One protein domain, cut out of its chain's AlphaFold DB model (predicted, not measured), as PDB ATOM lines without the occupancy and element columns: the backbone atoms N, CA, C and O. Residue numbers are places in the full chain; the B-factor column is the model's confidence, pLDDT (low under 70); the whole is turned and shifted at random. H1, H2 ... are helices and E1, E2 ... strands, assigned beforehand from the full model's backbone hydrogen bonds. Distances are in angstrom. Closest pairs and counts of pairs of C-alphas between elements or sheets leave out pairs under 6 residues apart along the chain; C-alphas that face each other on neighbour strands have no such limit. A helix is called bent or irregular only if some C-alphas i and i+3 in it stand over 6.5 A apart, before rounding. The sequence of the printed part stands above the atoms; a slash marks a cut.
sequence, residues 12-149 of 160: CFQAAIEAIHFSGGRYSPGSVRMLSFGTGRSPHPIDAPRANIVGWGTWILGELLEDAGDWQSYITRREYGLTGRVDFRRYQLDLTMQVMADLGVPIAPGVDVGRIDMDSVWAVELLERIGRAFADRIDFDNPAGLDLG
ATOM      1  N   CYS A  12     -60.075  17.376  82.626       82.94
ATOM      2  CA  CYS A  12     -61.022  18.006  81.716       82.94
ATOM      3  C   CYS A  12     -62.353  17.251  81.596       82.94
ATOM      4  O   CYS A  12     -63.407  17.871  81.475       82.94
ATOM      5  N   PHE A  13     -62.333  15.925  81.679       85.31
ATOM      6  CA  PHE A  13     -63.562  15.144  81.583       85.31
ATOM      7  C   PHE A  13     -64.451  15.332  82.812       85.31
ATOM      8  O   PHE A  13     -65.653  15.570  82.685       85.31
ATOM      9  N   GLN A  14     -63.854  15.288  84.006       86.19
ATOM     10  CA  GLN A  14     -64.575  15.517  85.253       86.19
ATOM     11  C   GLN A  14     -65.134  16.942  85.307       86.19
ATOM     12  O   GLN A  14     -66.308  17.123  85.621       86.19
ATOM     13  N   ALA A  15     -64.345  17.944  84.914       86.94
ATOM     14  CA  ALA A  15     -64.818  19.323  84.851       86.94
ATOM     15  C   ALA A  15     -65.969  19.507  83.838       86.94
ATOM     16  O   ALA A  15     -66.914  20.247  84.117       86.94
ATOM     17  N   ALA A  16     -65.957  18.797  82.702       87.94
ATOM     18  CA  ALA A  16     -67.083  18.794  81.767       87.94
ATOM     19  C   ALA A  16     -68.343  18.152  82.378       87.94
ATOM     20  O   ALA A  16     -69.436  18.707  82.249       87.94
ATOM     21  N   ILE A  17     -68.203  17.029  83.094       89.31
ATOM     22  CA  ILE A  17     -69.316  16.398  83.821       89.31
ATOM     23  C   ILE A  17     -69.894  17.355  84.863       89.31
ATOM     24  O   ILE A  17     -71.106  17.557  84.906       89.31
ATOM     25  N   GLU A  18     -69.047  17.957  85.694       87.88
ATOM     26  CA  GLU A  18     -69.477  18.871  86.752       87.88
ATOM     27  C   GLU A  18     -70.210  20.086  86.182       87.88
ATOM     28  O   GLU A  18     -71.296  20.435  86.657       87.88
ATOM     29  N   ALA A  19     -69.680  20.678  85.106       87.25
ATOM     30  CA  ALA A  19     -70.319  21.798  84.432       87.25
ATOM     31  C   ALA A  19     -71.703  21.418  83.884       87.25
ATOM     32  O   ALA A  19     -72.681  22.122  84.141       87.25
ATOM     33  N   ILE A  20     -71.811  20.297  83.171       90.19
ATOM     34  CA  ILE A  20     -73.039  19.917  82.461       90.19
ATOM     35  C   ILE A  20     -74.100  19.306  83.386       90.19
ATOM     36  O   ILE A  20     -75.293  19.514  83.161       90.19
ATOM     37  N   HIS A  21     -73.698  18.565  84.417       87.88
ATOM     38  CA  HIS A  21     -74.616  17.758  85.224       87.88
ATOM     39  C   HIS A  21     -74.800  18.260  86.659       87.88
ATOM     40  O   HIS A  21     -75.869  18.050  87.229       87.88
ATOM     41  N   PHE A  22     -73.814  18.951  87.240       86.75
ATOM     42  CA  PHE A  22     -73.807  19.277  88.675       86.75
ATOM     43  C   PHE A  22     -73.757  20.779  88.983       86.75
ATOM     44  O   PHE A  22     -73.772  21.180  90.144       86.75
ATOM     45  N   SER A  23     -73.789  21.639  87.963       85.38
ATOM     46  CA  SER A  23     -73.736  23.098  88.130       85.38
ATOM     47  C   SER A  23     -75.059  23.757  88.539       85.38
ATOM     48  O   SER A  23     -75.128  24.985  88.641       85.38
ATOM     49  N   GLY A  24     -76.127  22.976  88.739       84.38
ATOM     50  CA  GLY A  24     -77.466  23.502  89.033       84.38
ATOM     51  C   GLY A  24     -78.058  24.330  87.885       84.38
ATOM     52  O   GLY A  24     -78.842  25.239  88.131       84.38
ATOM     53  N   GLY A  25     -77.641  24.060  86.642       84.19
ATOM     54  CA  GLY A  25     -78.110  24.764  85.444       84.19
ATOM     55  C   GLY A  25     -77.360  26.059  85.114       84.19
ATOM     56  O   GLY A  25     -77.732  26.733  84.158       84.19
ATOM     57  N   ARG A  26     -76.293  26.405  85.851       87.62
ATOM     58  CA  ARG A  26     -75.466  27.596  85.561       87.62
ATOM     59  C   ARG A  26     -74.762  27.524  84.209       87.62
ATOM     60  O   ARG A  26     -74.531  28.556  83.590       87.62
ATOM     61  N   TYR A  27     -74.426  26.317  83.765       88.56
ATOM     62  CA  TYR A  27     -73.792  26.074  82.478       88.56
ATOM     63  C   TYR A  27     -74.760  25.311  81.576       88.56
ATOM     64  O   TYR A  27     -74.994  24.116  81.758       88.56
ATOM     65  N   SER A  28     -75.358  26.010  80.612       90.12
ATOM     66  CA  SER A  28     -76.249  25.385  79.634       90.12
ATOM     67  C   SER A  28     -75.439  24.649  78.559       90.12
ATOM     68  O   SER A  28     -74.547  25.262  77.963       90.12
ATOM     69  N   PRO A  29     -75.741  23.370  78.259       89.75
ATOM     70  CA  PRO A  29     -75.102  22.653  77.158       89.75
ATOM     71  C   PRO A  29     -75.179  23.448  75.848       89.75
ATOM     72  O   PRO A  29     -76.221  24.014  75.524       89.75
ATOM     73  N   GLY A  30     -74.073  23.512  75.110       89.88
ATOM     74  CA  GLY A  30     -73.946  24.287  73.868       89.88
ATOM     75  C   GLY A  30     -73.632  25.770  74.057       89.88
ATOM     76  O   GLY A  30     -73.369  26.463  73.081       89.88
ATOM     77  N   SER A  31     -73.604  26.264  75.297       90.88
ATOM     78  CA  SER A  31     -73.176  27.629  75.643       90.88
ATOM     79  C   SER A  31     -71.934  27.650  76.544       90.88
ATOM     80  O   SER A  31     -71.616  28.668  77.150       90.88
ATOM     81  N   VAL A  32     -71.233  26.517  76.654       92.06
ATOM     82  CA  VAL A  32     -70.028  26.366  77.479       92.06
ATOM     83  C   VAL A  32     -68.809  26.302  76.578       92.06
ATOM     84  O   VAL A  32     -68.748  25.439  75.706       92.06
ATOM     85  N   ARG A  33     -67.814  27.154  76.835       93.44
ATOM     86  CA  ARG A  33     -66.460  27.009  76.291       93.44
ATOM     87  C   ARG A  33     -65.531  26.504  77.382       93.44
ATOM     88  O   ARG A  33     -65.489  27.072  78.469       93.44
ATOM     89  N   MET A  34     -64.781  25.453  77.080       92.56
ATOM     90  CA  MET A  34     -63.843  24.830  78.002       92.56
ATOM     91  C   MET A  34     -62.437  24.852  77.416       92.56
ATOM     92  O   MET A  34     -62.194  24.278  76.357       92.56
ATOM     93  N   LEU A  35     -61.507  25.480  78.132       92.00
ATOM     94  CA  LEU A  35     -60.099  25.567  77.755       92.00
ATOM     95  C   LEU A  35     -59.285  24.623  78.650       92.00
ATOM     96  O   LEU A  35     -59.327  24.744  79.872       92.00
ATOM     97  N   SER A  36     -58.566  23.676  78.050       89.56
ATOM     98  CA  SER A  36     -57.728  22.706  78.760       89.56
ATOM     99  C   SER A  36     -56.257  22.935  78.426       89.56
ATOM    100  O   SER A  36     -55.827  22.687  77.298       89.56
ATOM    101  N   PHE A  37     -55.485  23.376  79.419       86.12
ATOM    102  CA  PHE A  37     -54.053  23.662  79.299       86.12
ATOM    103  C   PHE A  37     -53.219  22.501  79.823       86.12
ATOM    104  O   PHE A  37     -53.512  21.939  80.873       86.12
ATOM    105  N   GLY A  38     -52.239  22.075  79.035       81.69
ATOM    106  CA  GLY A  38     -51.304  21.019  79.394       81.69
ATOM    107  C   GLY A  38     -50.032  21.607  79.975       81.69
ATOM    108  O   GLY A  38     -49.749  22.790  79.806       81.69
ATOM    109  N   THR A  39     -49.267  20.771  80.660       76.81
ATOM    110  CA  THR A  39     -48.002  21.153  81.299       76.81
ATOM    111  C   THR A  39     -46.785  20.900  80.408       76.81
ATOM    112  O   THR A  39     -45.658  20.996  80.880       76.81
ATOM    113  N   GLY A  40     -46.999  20.586  79.128       75.19
ATOM    114  CA  GLY A  40     -45.975  20.035  78.248       75.19
ATOM    115  C   GLY A  40     -45.921  18.506  78.329       75.19
ATOM    116  O   GLY A  40     -46.235  17.929  79.371       75.19
ATOM    117  N   ARG A  41     -45.563  17.853  77.220       78.56
ATOM    118  CA  ARG A  41     -45.243  16.416  77.163       78.56
ATOM    119  C   ARG A  41     -43.765  16.233  76.891       78.56
ATOM    120  O   ARG A  41     -43.231  16.864  75.977       78.56
ATOM    121  N   SER A  42     -43.112  15.365  77.646       71.06
ATOM    122  CA  SER A  42     -41.746  14.975  77.326       71.06
ATOM    123  C   SER A  42     -41.810  13.796  76.362       71.06
ATOM    124  O   SER A  42     -42.499  12.823  76.643       71.06
ATOM    125  N   PRO A  43     -41.111  13.827  75.218       62.50
ATOM    126  CA  PRO A  43     -40.968  12.622  74.421       62.50
ATOM    127  C   PRO A  43     -40.239  11.591  75.276       62.50
ATOM    128  O   PRO A  43     -39.140  11.869  75.757       62.50
ATOM    129  N   HIS A  44     -40.811  10.402  75.421       61.53
ATOM    130  CA  HIS A  44     -40.168   9.275  76.085       61.53
ATOM    131  C   HIS A  44     -39.593   8.299  75.040       61.53
ATOM    132  O   HIS A  44     -40.154   7.223  74.830       61.53
ATOM    133  N   PRO A  45     -38.486   8.603  74.330       57.12
ATOM    134  CA  PRO A  45     -37.843   7.605  73.493       57.12
ATOM    135  C   PRO A  45     -37.138   6.586  74.394       57.12
ATOM    136  O   PRO A  45     -36.192   6.919  75.111       57.12
ATOM    137  N   ILE A  46     -37.566   5.325  74.347       52.47
ATOM    138  CA  ILE A  46     -36.795   4.233  74.940       52.47
ATOM    139  C   ILE A  46     -35.699   3.779  73.973       52.47
ATOM    140  O   ILE A  46     -35.963   3.369  72.842       52.47
ATOM    141  N   ASP A  47     -34.449   3.810  74.431       61.69
ATOM    142  CA  ASP A  47     -33.334   3.133  73.764       61.69
ATOM    143  C   ASP A  47     -33.438   1.628  74.065       61.69
ATOM    144  O   ASP A  47     -32.800   1.099  74.979       61.69
ATOM    145  N   ALA A  48     -34.331   0.949  73.336       57.06
ATOM    146  CA  ALA A  48     -34.658  -0.466  73.524       57.06
ATOM    147  C   ALA A  48     -33.423  -1.400  73.606       57.06
ATOM    148  O   ALA A  48     -33.432  -2.303  74.443       57.06
ATOM    149  N   PRO A  49     -32.338  -1.184  72.830       60.91
ATOM    150  CA  PRO A  49     -31.081  -1.927  72.972       60.91
ATOM    151  C   PRO A  49     -30.354  -1.788  74.320       60.91
ATOM    152  O   PRO A  49     -29.551  -2.655  74.662       60.91
ATOM    153  N   ARG A  50     -30.573  -0.700  75.069       63.47
ATOM    154  CA  ARG A  50     -29.832  -0.373  76.306       63.47
ATOM    155  C   ARG A  50     -30.695  -0.408  77.566       63.47
ATOM    156  O   ARG A  50     -30.159  -0.330  78.673       63.47
ATOM    157  N   ALA A  51     -32.011  -0.533  77.419       62.16
ATOM    158  CA  ALA A  51     -32.944  -0.539  78.534       62.16
ATOM    159  C   ALA A  51     -32.943  -1.884  79.284       62.16
ATOM    160  O   ALA A  51     -33.214  -2.946  78.723       62.16
ATOM    161  N   ASN A  52     -32.665  -1.827  80.588       66.19
ATOM    162  CA  ASN A  52     -32.843  -2.953  81.507       66.19
ATOM    163  C   ASN A  52     -34.309  -3.043  81.984       66.19
ATOM    164  O   ASN A  52     -35.119  -2.167  81.690       66.19
ATOM    165  N   ILE A  53     -34.666  -4.085  82.740       67.69
ATOM    166  CA  ILE A  53     -36.059  -4.332  83.160       67.69
ATOM    167  C   ILE A  53     -36.678  -3.182  83.982       67.69
ATOM    168  O   ILE A  53     -37.879  -2.947  83.905       67.69
ATOM    169  N   VAL A  54     -35.858  -2.428  84.721       65.31
ATOM    170  CA  VAL A  54     -36.291  -1.245  85.484       65.31
ATOM    171  C   VAL A  54     -36.505  -0.047  84.554       65.31
ATOM    172  O   VAL A  54     -37.489   0.672  84.699       65.31
ATOM    173  N   GLY A  55     -35.635   0.138  83.557       60.47
ATOM    174  CA  GLY A  55     -35.800   1.137  82.496       60.47
ATOM    175  C   GLY A  55     -37.055   0.896  81.652       60.47
ATOM    176  O   GLY A  55     -37.798   1.825  81.367       60.47
ATOM    177  N   TRP A  56     -37.353  -0.366  81.336       62.22
ATOM    178  CA  TRP A  56     -38.610  -0.744  80.689       62.22
ATOM    179  C   TRP A  56     -39.828  -0.489  81.583       62.22
ATOM    180  O   TRP A  56     -40.819   0.057  81.111       62.22
ATOM    181  N   GLY A  57     -39.764  -0.839  82.873       53.16
ATOM    182  CA  GLY A  57     -40.873  -0.614  83.806       53.16
ATOM    183  C   GLY A  57     -41.186   0.866  84.041       53.16
ATOM    184  O   GLY A  57     -42.352   1.247  84.092       53.16
ATOM    185  N   THR A  58     -40.156   1.707  84.138       60.25
ATOM    186  CA  THR A  58     -40.309   3.166  84.275       60.25
ATOM    187  C   THR A  58     -40.846   3.806  83.000       60.25
ATOM    188  O   THR A  58     -41.749   4.632  83.087       60.25
ATOM    189  N   TRP A  59     -40.375   3.370  81.826       60.78
ATOM    190  CA  TRP A  59     -40.911   3.822  80.542       60.78
ATOM    191  C   TRP A  59     -42.388   3.455  80.363       60.78
ATOM    192  O   TRP A  59     -43.194   4.327  80.066       60.78
ATOM    193  N   ILE A  60     -42.772   2.199  80.633       60.66
ATOM    194  CA  ILE A  60     -44.177   1.761  80.553       60.66
ATOM    195  C   ILE A  60     -45.060   2.579  81.498       60.66
ATOM    196  O   ILE A  60     -46.159   2.972  81.123       60.66
ATOM    197  N   LEU A  61     -44.603   2.833  82.727       54.31
ATOM    198  CA  LEU A  61     -45.381   3.614  83.687       54.31
ATOM    199  C   LEU A  61     -45.553   5.073  83.234       54.31
ATOM    200  O   LEU A  61     -46.647   5.612  83.378       54.31
ATOM    201  N   GLY A  62     -44.502   5.687  82.679       58.88
ATOM    202  CA  GLY A  62     -44.560   7.034  82.102       58.88
ATOM    203  C   GLY A  62     -45.534   7.112  80.927       58.88
ATOM    204  O   GLY A  62     -46.444   7.938  80.945       58.88
ATOM    205  N   GLU A  63     -45.421   6.177  79.981       63.84
ATOM    206  CA  GLU A  63     -46.304   6.088  78.814       63.84
ATOM    207  C   GLU A  63     -47.773   5.900  79.228       63.84
ATOM    208  O   GLU A  63     -48.657   6.575  78.715       63.84
ATOM    209  N   LEU A  64     -48.055   5.035  80.212       53.03
ATOM    210  CA  LEU A  64     -49.420   4.804  80.704       53.03
ATOM    211  C   LEU A  64     -50.041   6.043  81.368       53.03
ATOM    212  O   LEU A  64     -51.256   6.233  81.296       53.03
ATOM    213  N   LEU A  65     -49.239   6.869  82.045       58.66
ATOM    214  CA  LEU A  65     -49.717   8.098  82.686       58.66
ATOM    215  C   LEU A  65     -49.979   9.210  81.662       58.66
ATOM    216  O   LEU A  65     -50.996   9.900  81.773       58.66
ATOM    217  N   GLU A  66     -49.106   9.364  80.662       62.94
ATOM    218  CA  GLU A  66     -49.321  10.299  79.548       62.94
ATOM    219  C   GLU A  66     -50.534   9.883  78.707       62.94
ATOM    220  O   GLU A  66     -51.427  10.704  78.475       62.94
ATOM    221  N   ASP A  67     -50.640   8.594  78.370       61.69
ATOM    222  CA  ASP A  67     -51.784   8.028  77.652       61.69
ATOM    223  C   ASP A  67     -53.083   8.262  78.437       61.69
ATOM    224  O   ASP A  67     -54.079   8.702  77.870       61.69
ATOM    225  N   ALA A  68     -53.092   8.093  79.766       58.56
ATOM    226  CA  ALA A  68     -54.274   8.391  80.581       58.56
ATOM    227  C   ALA A  68     -54.719   9.867  80.488       58.56
ATOM    228  O   ALA A  68     -55.921  10.143  80.423       58.56
ATOM    229  N   GLY A  69     -53.786  10.826  80.456       63.84
ATOM    230  CA  GLY A  69     -54.094  12.250  80.260       63.84
ATOM    231  C   GLY A  69     -54.624  12.566  78.854       63.84
ATOM    232  O   GLY A  69     -55.570  13.355  78.692       63.84
ATOM    233  N   ASP A  70     -54.070  11.905  77.840       70.62
ATOM    234  CA  ASP A  70     -54.518  12.024  76.454       70.62
ATOM    235  C   ASP A  70     -55.897  11.364  76.253       70.62
ATOM    236  O   ASP A  70     -56.775  11.957  75.616       70.62
ATOM    237  N   TRP A  71     -56.176  10.237  76.918       73.12
ATOM    238  CA  TRP A  71     -57.495   9.594  76.963       73.12
ATOM    239  C   TRP A  71     -58.571  10.498  77.562       73.12
ATOM    240  O   TRP A  71     -59.663  10.597  76.997       73.12
ATOM    241  N   GLN A  72     -58.293  11.193  78.670       75.50
ATOM    242  CA  GLN A  72     -59.256  12.138  79.258       75.50
ATOM    243  C   GLN A  72     -59.597  13.263  78.272       75.50
ATOM    244  O   GLN A  72     -60.769  13.615  78.094       75.50
ATOM    245  N   SER A  73     -58.588  13.784  77.570       80.19
ATOM    246  CA  SER A  73     -58.755  14.820  76.543       80.19
ATOM    247  C   SER A  73     -59.574  14.305  75.352       80.19
ATOM    248  O   SER A  73     -60.500  14.979  74.887       80.19
ATOM    249  N   TYR A  74     -59.282  13.084  74.898       82.69
ATOM    250  CA  TYR A  74     -59.985  12.411  73.810       82.69
ATOM    251  C   TYR A  74     -61.459  12.146  74.145       82.69
ATOM    252  O   TYR A  74     -62.344  12.512  73.370       82.69
ATOM    253  N   ILE A  75     -61.748  11.567  75.312       82.50
ATOM    254  CA  ILE A  75     -63.122  11.270  75.735       82.50
ATOM    255  C   ILE A  75     -63.908  12.572  75.923       82.50
ATOM    256  O   ILE A  75     -65.043  12.670  75.461       82.50
ATOM    257  N   THR A  76     -63.301  13.615  76.499       84.50
ATOM    258  CA  THR A  76     -63.947  14.935  76.635       84.50
ATOM    259  C   THR A  76     -64.316  15.521  75.273       84.50
ATOM    260  O   THR A  76     -65.453  15.951  75.056       84.50
ATOM    261  N   ARG A  77     -63.378  15.483  74.318       86.19
ATOM    262  CA  ARG A  77     -63.621  15.897  72.931       86.19
ATOM    263  C   ARG A  77     -64.762  15.099  72.311       86.19
ATOM    264  O   ARG A  77     -65.628  15.700  71.684       86.19
ATOM    265  N   ARG A  78     -64.765  13.776  72.460       86.56
ATOM    266  CA  ARG A  78     -65.744  12.886  71.828       86.56
ATOM    267  C   ARG A  78     -67.149  13.059  72.401       86.56
ATOM    268  O   ARG A  78     -68.090  13.236  71.638       86.56
ATOM    269  N   GLU A  79     -67.280  13.041  73.723       86.12
ATOM    270  CA  GLU A  79     -68.577  13.015  74.406       86.12
ATOM    271  C   GLU A  79     -69.216  14.404  74.537       86.12
ATOM    272  O   GLU A  79     -70.442  14.527  74.488       86.12
ATOM    273  N   TYR A  80     -68.411  15.463  74.667       86.81
ATOM    274  CA  TYR A  80     -68.913  16.828  74.882       86.81
ATOM    275  C   TYR A  80     -68.579  17.791  73.742       86.81
ATOM    276  O   TYR A  80     -69.414  18.624  73.391       86.81
ATOM    277  N   GLY A  81     -67.388  17.663  73.151       86.38
ATOM    278  CA  GLY A  81     -66.936  18.492  72.031       86.38
ATOM    279  C   GLY A  81     -67.714  18.240  70.741       86.38
ATOM    280  O   GLY A  81     -68.392  19.125  70.227       86.38
ATOM    281  N   LEU A  82     -67.636  17.012  70.222       86.94
ATOM    282  CA  LEU A  82     -68.251  16.619  68.947       86.94
ATOM    283  C   LEU A  82     -69.783  16.599  69.002       86.94
ATOM    284  O   LEU A  82     -70.437  16.732  67.973       86.94
ATOM    285  N   THR A  83     -70.357  16.460  70.196       87.69
ATOM    286  CA  THR A  83     -71.807  16.533  70.422       87.69
ATOM    287  C   THR A  83     -72.315  17.973  70.551       87.69
ATOM    288  O   THR A  83     -73.514  18.183  70.721       87.69
ATOM    289  N   GLY A  84     -71.419  18.969  70.499       87.38
ATOM    290  CA  GLY A  84     -71.758  20.385  70.631       87.38
ATOM    291  C   GLY A  84     -72.240  20.779  72.026       87.38
ATOM    292  O   GLY A  84     -72.781  21.865  72.194       87.38
ATOM    293  N   ARG A  85     -72.071  19.921  73.040       88.81
ATOM    294  CA  ARG A  85     -72.470  20.223  74.425       88.81
ATOM    295  C   ARG A  85     -71.472  21.159  75.103       88.81
ATOM    296  O   ARG A  85     -71.876  21.925  75.977       88.81
ATOM    297  N   VAL A  86     -70.206  21.120  74.690       91.38
ATOM    298  CA  VAL A  86     -69.125  21.999  75.152       91.38
ATOM    299  C   VAL A  86     -68.222  22.353  73.968       91.38
ATOM    300  O   VAL A  86     -67.734  21.468  73.276       91.38
ATOM    301  N   ASP A  87     -67.928  23.635  73.763       92.56
ATOM    302  CA  ASP A  87     -66.833  24.105  72.909       92.56
ATOM    303  C   ASP A  87     -65.502  23.824  73.623       92.56
ATOM    304  O   ASP A  87     -64.969  24.653  74.364       92.56
ATOM    305  N   PHE A  88     -65.029  22.584  73.499       91.81
ATOM    306  CA  PHE A  88     -63.785  22.125  74.112       91.81
ATOM    307  C   PHE A  88     -62.585  22.608  73.290       91.81
ATOM    308  O   PHE A  88     -62.602  22.535  72.066       91.81
ATOM    309  N   ARG A  89     -61.508  23.070  73.925       92.12
ATOM    310  CA  ARG A  89     -60.269  23.491  73.250       92.12
ATOM    311  C   ARG A  89     -59.071  23.027  74.060       92.12
ATOM    312  O   ARG A  89     -59.039  23.208  75.278       92.12
ATOM    313  N   ARG A  90     -58.100  22.414  73.385       89.31
ATOM    314  CA  ARG A  90     -56.898  21.855  74.004       89.31
ATOM    315  C   ARG A  90     -55.695  22.711  73.629       89.31
ATOM    316  O   ARG A  90     -55.530  23.041  72.460       89.31
ATOM    317  N   TYR A  91     -54.880  23.037  74.624       89.56
ATOM    318  CA  TYR A  91     -53.613  23.735  74.460       89.56
ATOM    319  C   TYR A  91     -52.507  22.867  75.049       89.56
ATOM    320  O   TYR A  91     -52.492  22.641  76.260       89.56
ATOM    321  N   GLN A  92     -51.639  22.333  74.195       88.19
ATOM    322  CA  GLN A  92     -50.559  21.427  74.578       88.19
ATOM    323  C   GLN A  92     -49.328  21.656  73.696       88.19
ATOM    324  O   GLN A  92     -49.433  22.141  72.569       88.19
ATOM    325  N   LEU A  93     -48.155  21.312  74.221       87.62
ATOM    326  CA  LEU A  93     -46.922  21.264  73.449       87.62
ATOM    327  C   LEU A  93     -46.048  20.082  73.879       87.62
ATOM    328  O   LEU A  93     -46.123  19.638  75.024       87.62
ATOM    329  N   ASP A  94     -45.178  19.623  72.990       86.44
ATOM    330  CA  ASP A  94     -44.117  18.677  73.314       86.44
ATOM    331  C   ASP A  94     -42.827  19.446  73.628       86.44
ATOM    332  O   ASP A  94     -42.414  20.344  72.889       86.44
ATOM    333  N   LEU A  95     -42.139  19.067  74.703       84.62
ATOM    334  CA  LEU A  95     -40.845  19.610  75.112       84.62
ATOM    335  C   LEU A  95     -39.718  19.010  74.258       84.62
ATOM    336  O   LEU A  95     -38.845  18.287  74.732       84.62
ATOM    337  N   THR A  96     -39.757  19.298  72.956       85.19
ATOM    338  CA  THR A  96     -38.770  18.843  71.966       85.19
ATOM    339  C   THR A  96     -37.954  20.007  71.430       85.19
ATOM    340  O   THR A  96     -38.455  21.119  71.286       85.19
ATOM    341  N   MET A  97     -36.720  19.733  71.002       84.50
ATOM    342  CA  MET A  97     -35.900  20.726  70.298       84.50
ATOM    343  C   MET A  97     -36.595  21.296  69.051       84.50
ATOM    344  O   MET A  97     -36.427  22.476  68.756       84.50
ATOM    345  N   GLN A  98     -37.400  20.488  68.350       86.12
ATOM    346  CA  GLN A  98     -38.158  20.937  67.181       86.12
ATOM    347  C   GLN A  98     -39.225  21.969  67.562       86.12
ATOM    348  O   GLN A  98     -39.265  23.045  66.976       86.12
ATOM    349  N   VAL A  99     -40.041  21.687  68.579       86.69
ATOM    350  CA  VAL A  99     -41.073  22.624  69.050       86.69
ATOM    351  C   VAL A  99     -40.439  23.895  69.615       86.69
ATOM    352  O   VAL A  99     -40.943  24.987  69.369       86.69
ATOM    353  N   MET A 100     -39.301  23.793  70.310       91.00
ATOM    354  CA  MET A 100     -38.571  24.978  70.776       91.00
ATOM    355  C   MET A 100     -38.095  25.850  69.609       91.00
ATOM    356  O   MET A 100     -38.207  27.075  69.680       91.00
ATOM    357  N   ALA A 101     -37.618  25.237  68.520       89.00
ATOM    358  CA  ALA A 101     -37.248  25.952  67.302       89.00
ATOM    359  C   ALA A 101     -38.467  26.612  66.640       89.00
ATOM    360  O   ALA A 101     -38.402  27.791  66.291       89.00
ATOM    361  N   ASP A 102     -39.593  25.900  66.550       90.25
ATOM    362  CA  ASP A 102     -40.842  26.424  65.988       90.25
ATOM    363  C   ASP A 102     -41.393  27.598  66.811       90.25
ATOM    364  O   ASP A 102     -41.947  28.540  66.242       90.25
ATOM    365  N   LEU A 103     -41.207  27.575  68.136       90.44
ATOM    366  CA  LEU A 103     -41.543  28.663  69.061       90.44
ATOM    367  C   LEU A 103     -40.510  29.802  69.071       90.44
ATOM    368  O   LEU A 103     -40.786  30.863  69.626       90.44
ATOM    369  N   GLY A 104     -39.335  29.617  68.461       92.06
ATOM    370  CA  GLY A 104     -38.248  30.598  68.484       92.06
ATOM    371  C   GLY A 104     -37.567  30.735  69.850       92.06
ATOM    372  O   GLY A 104     -36.981  31.776  70.146       92.06
ATOM    373  N   VAL A 105     -37.641  29.707  70.699       91.00
ATOM    374  CA  VAL A 105     -37.046  29.703  72.040       91.00
ATOM    375  C   VAL A 105     -35.616  29.152  71.959       91.00
ATOM    376  O   VAL A 105     -35.435  27.968  71.676       91.00
ATOM    377  N   PRO A 106     -34.572  29.958  72.235       89.00
ATOM    378  CA  PRO A 106     -33.196  29.476  72.170       89.00
ATOM    379  C   PRO A 106     -32.887  28.516  73.323       89.00
ATOM    380  O   PRO A 106     -33.090  28.846  74.495       89.00
ATOM    381  N   ILE A 107     -32.348  27.344  73.001       89.19
ATOM    382  CA  ILE A 107     -31.923  26.343  73.984       89.19
ATOM    383  C   ILE A 107     -30.399  26.362  74.083       89.19
ATOM    384  O   ILE A 107     -29.701  26.363  73.068       89.19
ATOM    385  N   ALA A 108     -29.878  26.427  75.310       85.19
ATOM    386  CA  ALA A 108     -28.440  26.454  75.540       85.19
ATOM    387  C   ALA A 108     -27.792  25.110  75.143       85.19
ATOM    388  O   ALA A 108     -28.421  24.059  75.298       85.19
ATOM    389  N   PRO A 109     -26.537  25.106  74.656       82.75
ATOM    390  CA  PRO A 109     -25.840  23.868  74.321       82.75
ATOM    391  C   PRO A 109     -25.796  22.902  75.511       82.75
ATOM    392  O   PRO A 109     -25.430  23.292  76.617       82.75
ATOM    393  N   GLY A 110     -26.152  21.638  75.276       79.62
ATOM    394  CA  GLY A 110     -26.150  20.592  76.306       79.62
ATOM    395  C   GLY A 110     -27.395  20.548  77.198       79.62
ATOM    396  O   GLY A 110     -27.481  19.660  78.041       79.62
ATOM    397  N   VAL A 111     -28.364  21.452  77.009       82.69
ATOM    398  CA  VAL A 111     -29.671  21.368  77.674       82.69
ATOM    399  C   VAL A 111     -30.576  20.409  76.907       82.69
ATOM    400  O   VAL A 111     -30.847  20.612  75.725       82.69
ATOM    401  N   ASP A 112     -31.066  19.384  77.602       82.06
ATOM    402  CA  ASP A 112     -32.075  18.458  77.095       82.06
ATOM    403  C   ASP A 112     -33.450  18.826  77.668       82.06
ATOM    404  O   ASP A 112     -33.753  18.554  78.830       82.06
ATOM    405  N   VAL A 113     -34.275  19.478  76.846       78.88
ATOM    406  CA  VAL A 113     -35.631  19.914  77.224       78.88
ATOM    407  C   VAL A 113     -36.582  18.755  77.523       78.88
ATOM    408  O   VAL A 113     -37.508  18.942  78.304       78.88
ATOM    409  N   GLY A 114     -36.330  17.559  76.981       74.44
ATOM    410  CA  GLY A 114     -37.144  16.371  77.256       74.44
ATOM    411  C   GLY A 114     -36.881  15.754  78.633       74.44
ATOM    412  O   GLY A 114     -37.575  14.826  79.030       74.44
ATOM    413  N   ARG A 115     -35.878  16.254  79.369       74.69
ATOM    414  CA  ARG A 115     -35.466  15.752  80.693       74.69
ATOM    415  C   ARG A 115     -35.677  16.774  81.806       74.69
ATOM    416  O   ARG A 115     -35.022  16.710  82.846       74.69
ATOM    417  N   ILE A 116     -36.544  17.756  81.567       74.12
ATOM    418  CA  ILE A 116     -36.932  18.725  82.585       74.12
ATOM    419  C   ILE A 116     -37.939  18.049  83.519       74.12
ATOM    420  O   ILE A 116     -39.134  18.014  83.245       74.12
ATOM    421  N   ASP A 117     -37.430  17.517  84.628       68.88
ATOM    422  CA  ASP A 117     -38.252  16.951  85.700       68.88
ATOM    423  C   ASP A 117     -38.703  18.035  86.694       68.88
ATOM    424  O   ASP A 117     -38.146  19.135  86.729       68.88
ATOM    425  N   MET A 118     -39.667  17.708  87.560       64.06
ATOM    426  CA  MET A 118     -40.229  18.621  88.570       64.06
ATOM    427  C   MET A 118     -39.173  19.232  89.513       64.06
ATOM    428  O   MET A 118     -39.338  20.359  89.978       64.06
ATOM    429  N   ASP A 119     -38.061  18.529  89.738       67.19
ATOM    430  CA  ASP A 119     -36.958  18.973  90.601       67.19
ATOM    431  C   ASP A 119     -35.926  19.856  89.866       67.19
ATOM    432  O   ASP A 119     -34.928  20.297  90.446       67.19
ATOM    433  N   SER A 120     -36.151  20.156  88.583       74.88
ATOM    434  CA  SER A 120     -35.257  20.966  87.748       74.88
ATOM    435  C   SER A 120     -35.423  22.461  88.026       74.88
ATOM    436  O   SER A 120     -35.884  23.223  87.181       74.88
ATOM    437  N   VAL A 121     -34.991  22.917  89.205       77.50
ATOM    438  CA  VAL A 121     -35.062  24.340  89.606       77.50
ATOM    439  C   VAL A 121     -34.328  25.256  88.616       77.50
ATOM    440  O   VAL A 121     -34.739  26.391  88.384       77.50
ATOM    441  N   TRP A 122     -33.277  24.750  87.964       77.62
ATOM    442  CA  TRP A 122     -32.544  25.469  86.917       77.62
ATOM    443  C   TRP A 122     -33.403  25.777  85.679       77.62
ATOM    444  O   TRP A 122     -33.092  26.704  84.933       77.62
ATOM    445  N   ALA A 123     -34.470  25.011  85.444       81.88
ATOM    446  CA  ALA A 123     -35.293  25.110  84.249       81.88
ATOM    447  C   ALA A 123     -36.437  26.124  84.384       81.88
ATOM    448  O   ALA A 123     -37.122  26.374  83.398       81.88
ATOM    449  N   VAL A 124     -36.651  26.735  85.556       81.19
ATOM    450  CA  VAL A 124     -37.802  27.627  85.807       81.19
ATOM    451  C   VAL A 124     -37.857  28.789  84.810       81.19
ATOM    452  O   VAL A 124     -38.888  29.001  84.176       81.19
ATOM    453  N   GLU A 125     -36.744  29.494  84.594       85.00
ATOM    454  CA  GLU A 125     -36.684  30.603  83.627       85.00
ATOM    455  C   GLU A 125     -36.874  30.126  82.177       85.00
ATOM    456  O   GLU A 125     -37.443  30.830  81.338       85.00
ATOM    457  N   LEU A 126     -36.403  28.915  81.865       86.00
ATOM    458  CA  LEU A 126     -36.595  28.306  80.553       86.00
ATOM    459  C   LEU A 126     -38.071  27.954  80.330       86.00
ATOM    460  O   LEU A 126     -38.623  28.324  79.298       86.00
ATOM    461  N   LEU A 127     -38.721  27.310  81.300       85.81
ATOM    462  CA  LEU A 127     -40.143  26.974  81.262       85.81
ATOM    463  C   LEU A 127     -41.019  28.229  81.177       85.81
ATOM    464  O   LEU A 127     -41.990  28.237  80.425       85.81
ATOM    465  N   GLU A 128     -40.653  29.314  81.866       85.88
ATOM    466  CA  GLU A 128     -41.345  30.599  81.731       85.88
ATOM    467  C   GLU A 128     -41.251  31.137  80.297       85.88
ATOM    468  O   GLU A 128     -42.261  31.520  79.704       85.88
ATOM    469  N   ARG A 129     -40.051  31.145  79.707       89.81
ATOM    470  CA  ARG A 129     -39.852  31.591  78.321       89.81
ATOM    471  C   ARG A 129     -40.622  30.732  77.323       89.81
ATOM    472  O   ARG A 129     -41.217  31.282  76.400       89.81
ATOM    473  N   ILE A 130     -40.625  29.413  77.516       89.00
ATOM    474  CA  ILE A 130     -41.408  28.474  76.705       89.00
ATOM    475  C   ILE A 130     -42.898  28.788  76.837       89.00
ATOM    476  O   ILE A 130     -43.576  28.944  75.825       89.00
ATOM    477  N   GLY A 131     -43.395  28.951  78.065       86.69
ATOM    478  CA  GLY A 131     -44.792  29.278  78.339       86.69
ATOM    479  C   GLY A 131     -45.229  30.599  77.704       86.69
ATOM    480  O   GLY A 131     -46.301  30.655  77.106       86.69
ATOM    481  N   ARG A 132     -44.390  31.642  77.761       91.88
ATOM    482  CA  ARG A 132     -44.652  32.934  77.098       91.88
ATOM    483  C   ARG A 132     -44.690  32.795  75.579       91.88
ATOM    484  O   ARG A 132     -45.670  33.198  74.965       91.88
ATOM    485  N   ALA A 133     -43.678  32.162  74.988       93.06
ATOM    486  CA  ALA A 133     -43.626  31.953  73.542       93.06
ATOM    487  C   ALA A 133     -44.803  31.104  73.036       93.06
ATOM    488  O   ALA A 133     -45.338  31.360  71.959       93.06
ATOM    489  N   PHE A 134     -45.231  30.108  73.816       91.69
ATOM    490  CA  PHE A 134     -46.419  29.317  73.514       91.69
ATOM    491  C   PHE A 134     -47.698  30.150  73.619       91.69
ATOM    492  O   PHE A 134     -48.519  30.107  72.706       91.69
ATOM    493  N   ALA A 135     -47.857  30.945  74.682       90.81
ATOM    494  CA  ALA A 135     -49.010  31.822  74.866       90.81
ATOM    495  C   ALA A 135     -49.168  32.829  73.714       90.81
ATOM    496  O   ALA A 135     -50.286  33.035  73.248       90.81
ATOM    497  N   ASP A 136     -48.063  33.367  73.190       95.06
ATOM    498  CA  ASP A 136     -48.062  34.276  72.034       95.06
ATOM    499  C   ASP A 136     -48.545  33.606  70.731       95.06
ATOM    500  O   ASP A 136     -48.917  34.289  69.775       95.06
ATOM    501  N   ARG A 137     -48.556  32.267  70.667       92.69
ATOM    502  CA  ARG A 137     -49.096  31.493  69.536       92.69
ATOM    503  C   ARG A 137     -50.567  31.127  69.696       92.69
ATOM    504  O   ARG A 137     -51.152  30.614  68.741       92.69
ATOM    505  N   ILE A 138     -51.161  31.335  70.870       92.56
ATOM    506  CA  ILE A 138     -52.537  30.922  71.127       92.56
ATOM    507  C   ILE A 138     -53.508  31.871  70.427       92.56
ATOM    508  O   ILE A 138     -53.671  33.027  70.807       92.56
ATOM    509  N   ASP A 139     -54.227  31.329  69.449       93.06
ATOM    510  CA  ASP A 139     -55.477  31.903  68.966       93.06
ATOM    511  C   ASP A 139     -56.640  31.295  69.763       93.06
ATOM    512  O   ASP A 139     -57.049  30.152  69.533       93.06
ATOM    513  N   PHE A 140     -57.171  32.060  70.718       90.12
ATOM    514  CA  PHE A 140     -58.294  31.623  71.547       90.12
ATOM    515  C   PHE A 140     -59.601  31.470  70.776       90.12
ATOM    516  O   PHE A 140     -60.519  30.851  71.322       90.12
ATOM    517  N   ASP A 141     -59.698  31.986  69.548       92.25
ATOM    518  CA  ASP A 141     -60.875  31.877  68.690       92.25
ATOM    519  C   ASP A 141     -60.824  30.662  67.760       92.25
ATOM    520  O   ASP A 141     -61.889  30.158  67.383       92.25
ATOM    521  N   ASN A 142     -59.654  30.057  67.551       90.31
ATOM    522  CA  ASN A 142     -59.526  28.782  66.852       90.31
ATOM    523  C   ASN A 142     -60.178  27.617  67.646       90.31
ATOM    524  O   ASN A 142     -59.692  27.246  68.721       90.31
ATOM    525  N   PRO A 143     -61.247  26.972  67.132       86.25
ATOM    526  CA  PRO A 143     -61.938  25.882  67.831       86.25
ATOM    527  C   PRO A 143     -61.105  24.596  67.946       86.25
ATOM    528  O   PRO A 143     -61.419  23.725  68.758       86.25
ATOM    529  N   ALA A 144     -60.031  24.461  67.163       85.88
ATOM    530  CA  ALA A 144     -59.109  23.338  67.297       85.88
ATOM    531  C   ALA A 144     -58.240  23.443  68.566       85.88
ATOM    532  O   ALA A 144     -57.800  22.414  69.082       85.88
ATOM    533  N   GLY A 145     -58.047  24.655  69.103       89.06
ATOM    534  CA  GLY A 145     -57.007  24.944  70.089       89.06
ATOM    535  C   GLY A 145     -55.617  24.999  69.445       89.06
ATOM    536  O   GLY A 145     -55.492  25.329  68.264       89.06
ATOM    537  N   LEU A 146     -54.577  24.672  70.214       89.56
ATOM    538  CA  LEU A 146     -53.188  24.642  69.748       89.56
ATOM    539  C   LEU A 146     -52.463  23.426  70.332       89.56
ATOM    540  O   LEU A 146     -52.307  23.323  71.544       89.56
ATOM    541  N   ASP A 147     -52.001  22.528  69.467       88.94
ATOM    542  CA  ASP A 147     -51.199  21.365  69.850       88.94
ATOM    543  C   ASP A 147     -49.915  21.350  69.013       88.94
ATOM    544  O   ASP A 147     -49.971  21.230  67.785       88.94
ATOM    545  N   LEU A 148     -48.774  21.556  69.670       84.88
ATOM    546  CA  LEU A 148     -47.456  21.614  69.039       84.88
ATOM    547  C   LEU A 148     -46.641  20.387  69.445       84.88
ATOM    548  O   LEU A 148     -45.942  20.425  70.453       84.88
ATOM    549  N   GLY A 149     -46.705  19.303  68.672       76.94
ATOM    550  CA  GLY A 149     -46.044  18.052  69.039       76.94
ATOM    551  C   GLY A 149     -45.946  17.029  67.913       76.94
ATOM    552  O   GLY A 149     -46.579  17.174  66.874       76.94
TER     553      GLY A 149
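This is residues 12 to 149 of the 160 residues of an uncharacterized protein of Gammaproteobacteria bacterium RBG_16_66_13 (UniProt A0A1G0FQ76). Look for a small sheet of three strands, E1, E2 and E3, with the short helix H1 and the far end of the long helix H2 packed on one face. H2 and the sheet open as a V, while H3, H4 and the long loop between them form a separate group near the far ends of E2 and E3. The printed part has 138 residues, with four named helices and three named strands along the chain as H1 E1 H2 E2 H3 H4 E3; the sheet's order is E1 E2 E3, all parallel, and the class is mixed. The whole is loose, with a radius of gyration of the C-alphas of 17.8 A, and spans 53 by 37 by 24 A.

Begin at the inner strand E2, residues 87 to 93. On one side is the edge strand E1, residues 33 to 37, parallel at 14 degrees, with N 36 and O 89 at 2.9 A. On the other side is the edge strand E3, residues 145 to 148, parallel at 19 degrees, with N 146 and O 90 at 2.9 A. H2, residues 53 to 81, is over E2 at a height over the sheet of 11.7 A, and runs along the strands at 6 degrees on the local plane. H1, residues 12 to 22, is on the same face over E1, at a height of 10.8 A; with the sheet, H1 and H2 make two layers, helices on one face of a sheet. H2 touches H1 with residues 72 to 80 alone, closest at the C-alphas of Phe 13 and Thr 76, 5.0 A; they run the same way at a steep tilt of 37 degrees, only just past shallow. H3, residues 97 to 103, touches H4, residues 121 to 135, closest at the C-alphas of Leu 103 and Ala 133, 5.9 A, the same way at a steep tilt of 45 degrees. Both only graze the sheet, and both are apart from H1 and H2. E1, H2, E2 form a strand-helix-strand unit, two parallel neighbour strands with helix between, with a right-handed crossover; that of E2, H3 H4, E3 is left-handed. In H1, H2 and H3 every O i to N i+4 pair is within hydrogen-bond range; in H4, 9 of 11 are.

Find C-alpha 53 at (-36.059, -4.332, 83.160); from there H2 runs 40.0 A to C-alpha 81. E2 is 20.1 A long, E1 13.2 A and E3 10.2 A, ending at C-alpha 148 at (-47.456, 21.614, 69.039). H1 begins at C-alpha 12 at (-61.022, 18.006, 81.716) and is 14.6 A long. H3 is 9.8 A and H4 21.6 A; H4 is irregular, with C-alphas 122 and 125 7.4 A apart.

The C-alphas farthest apart are those of Gly 25 and Pro 49, 55.5 A. The printed part has no cut. The links E1 to H2 and H3 to H4 are long. Confidence is low, with pLDDT under 70, at residues 43 to 69 and 117 to 119; the mean of the printed part is 80.7.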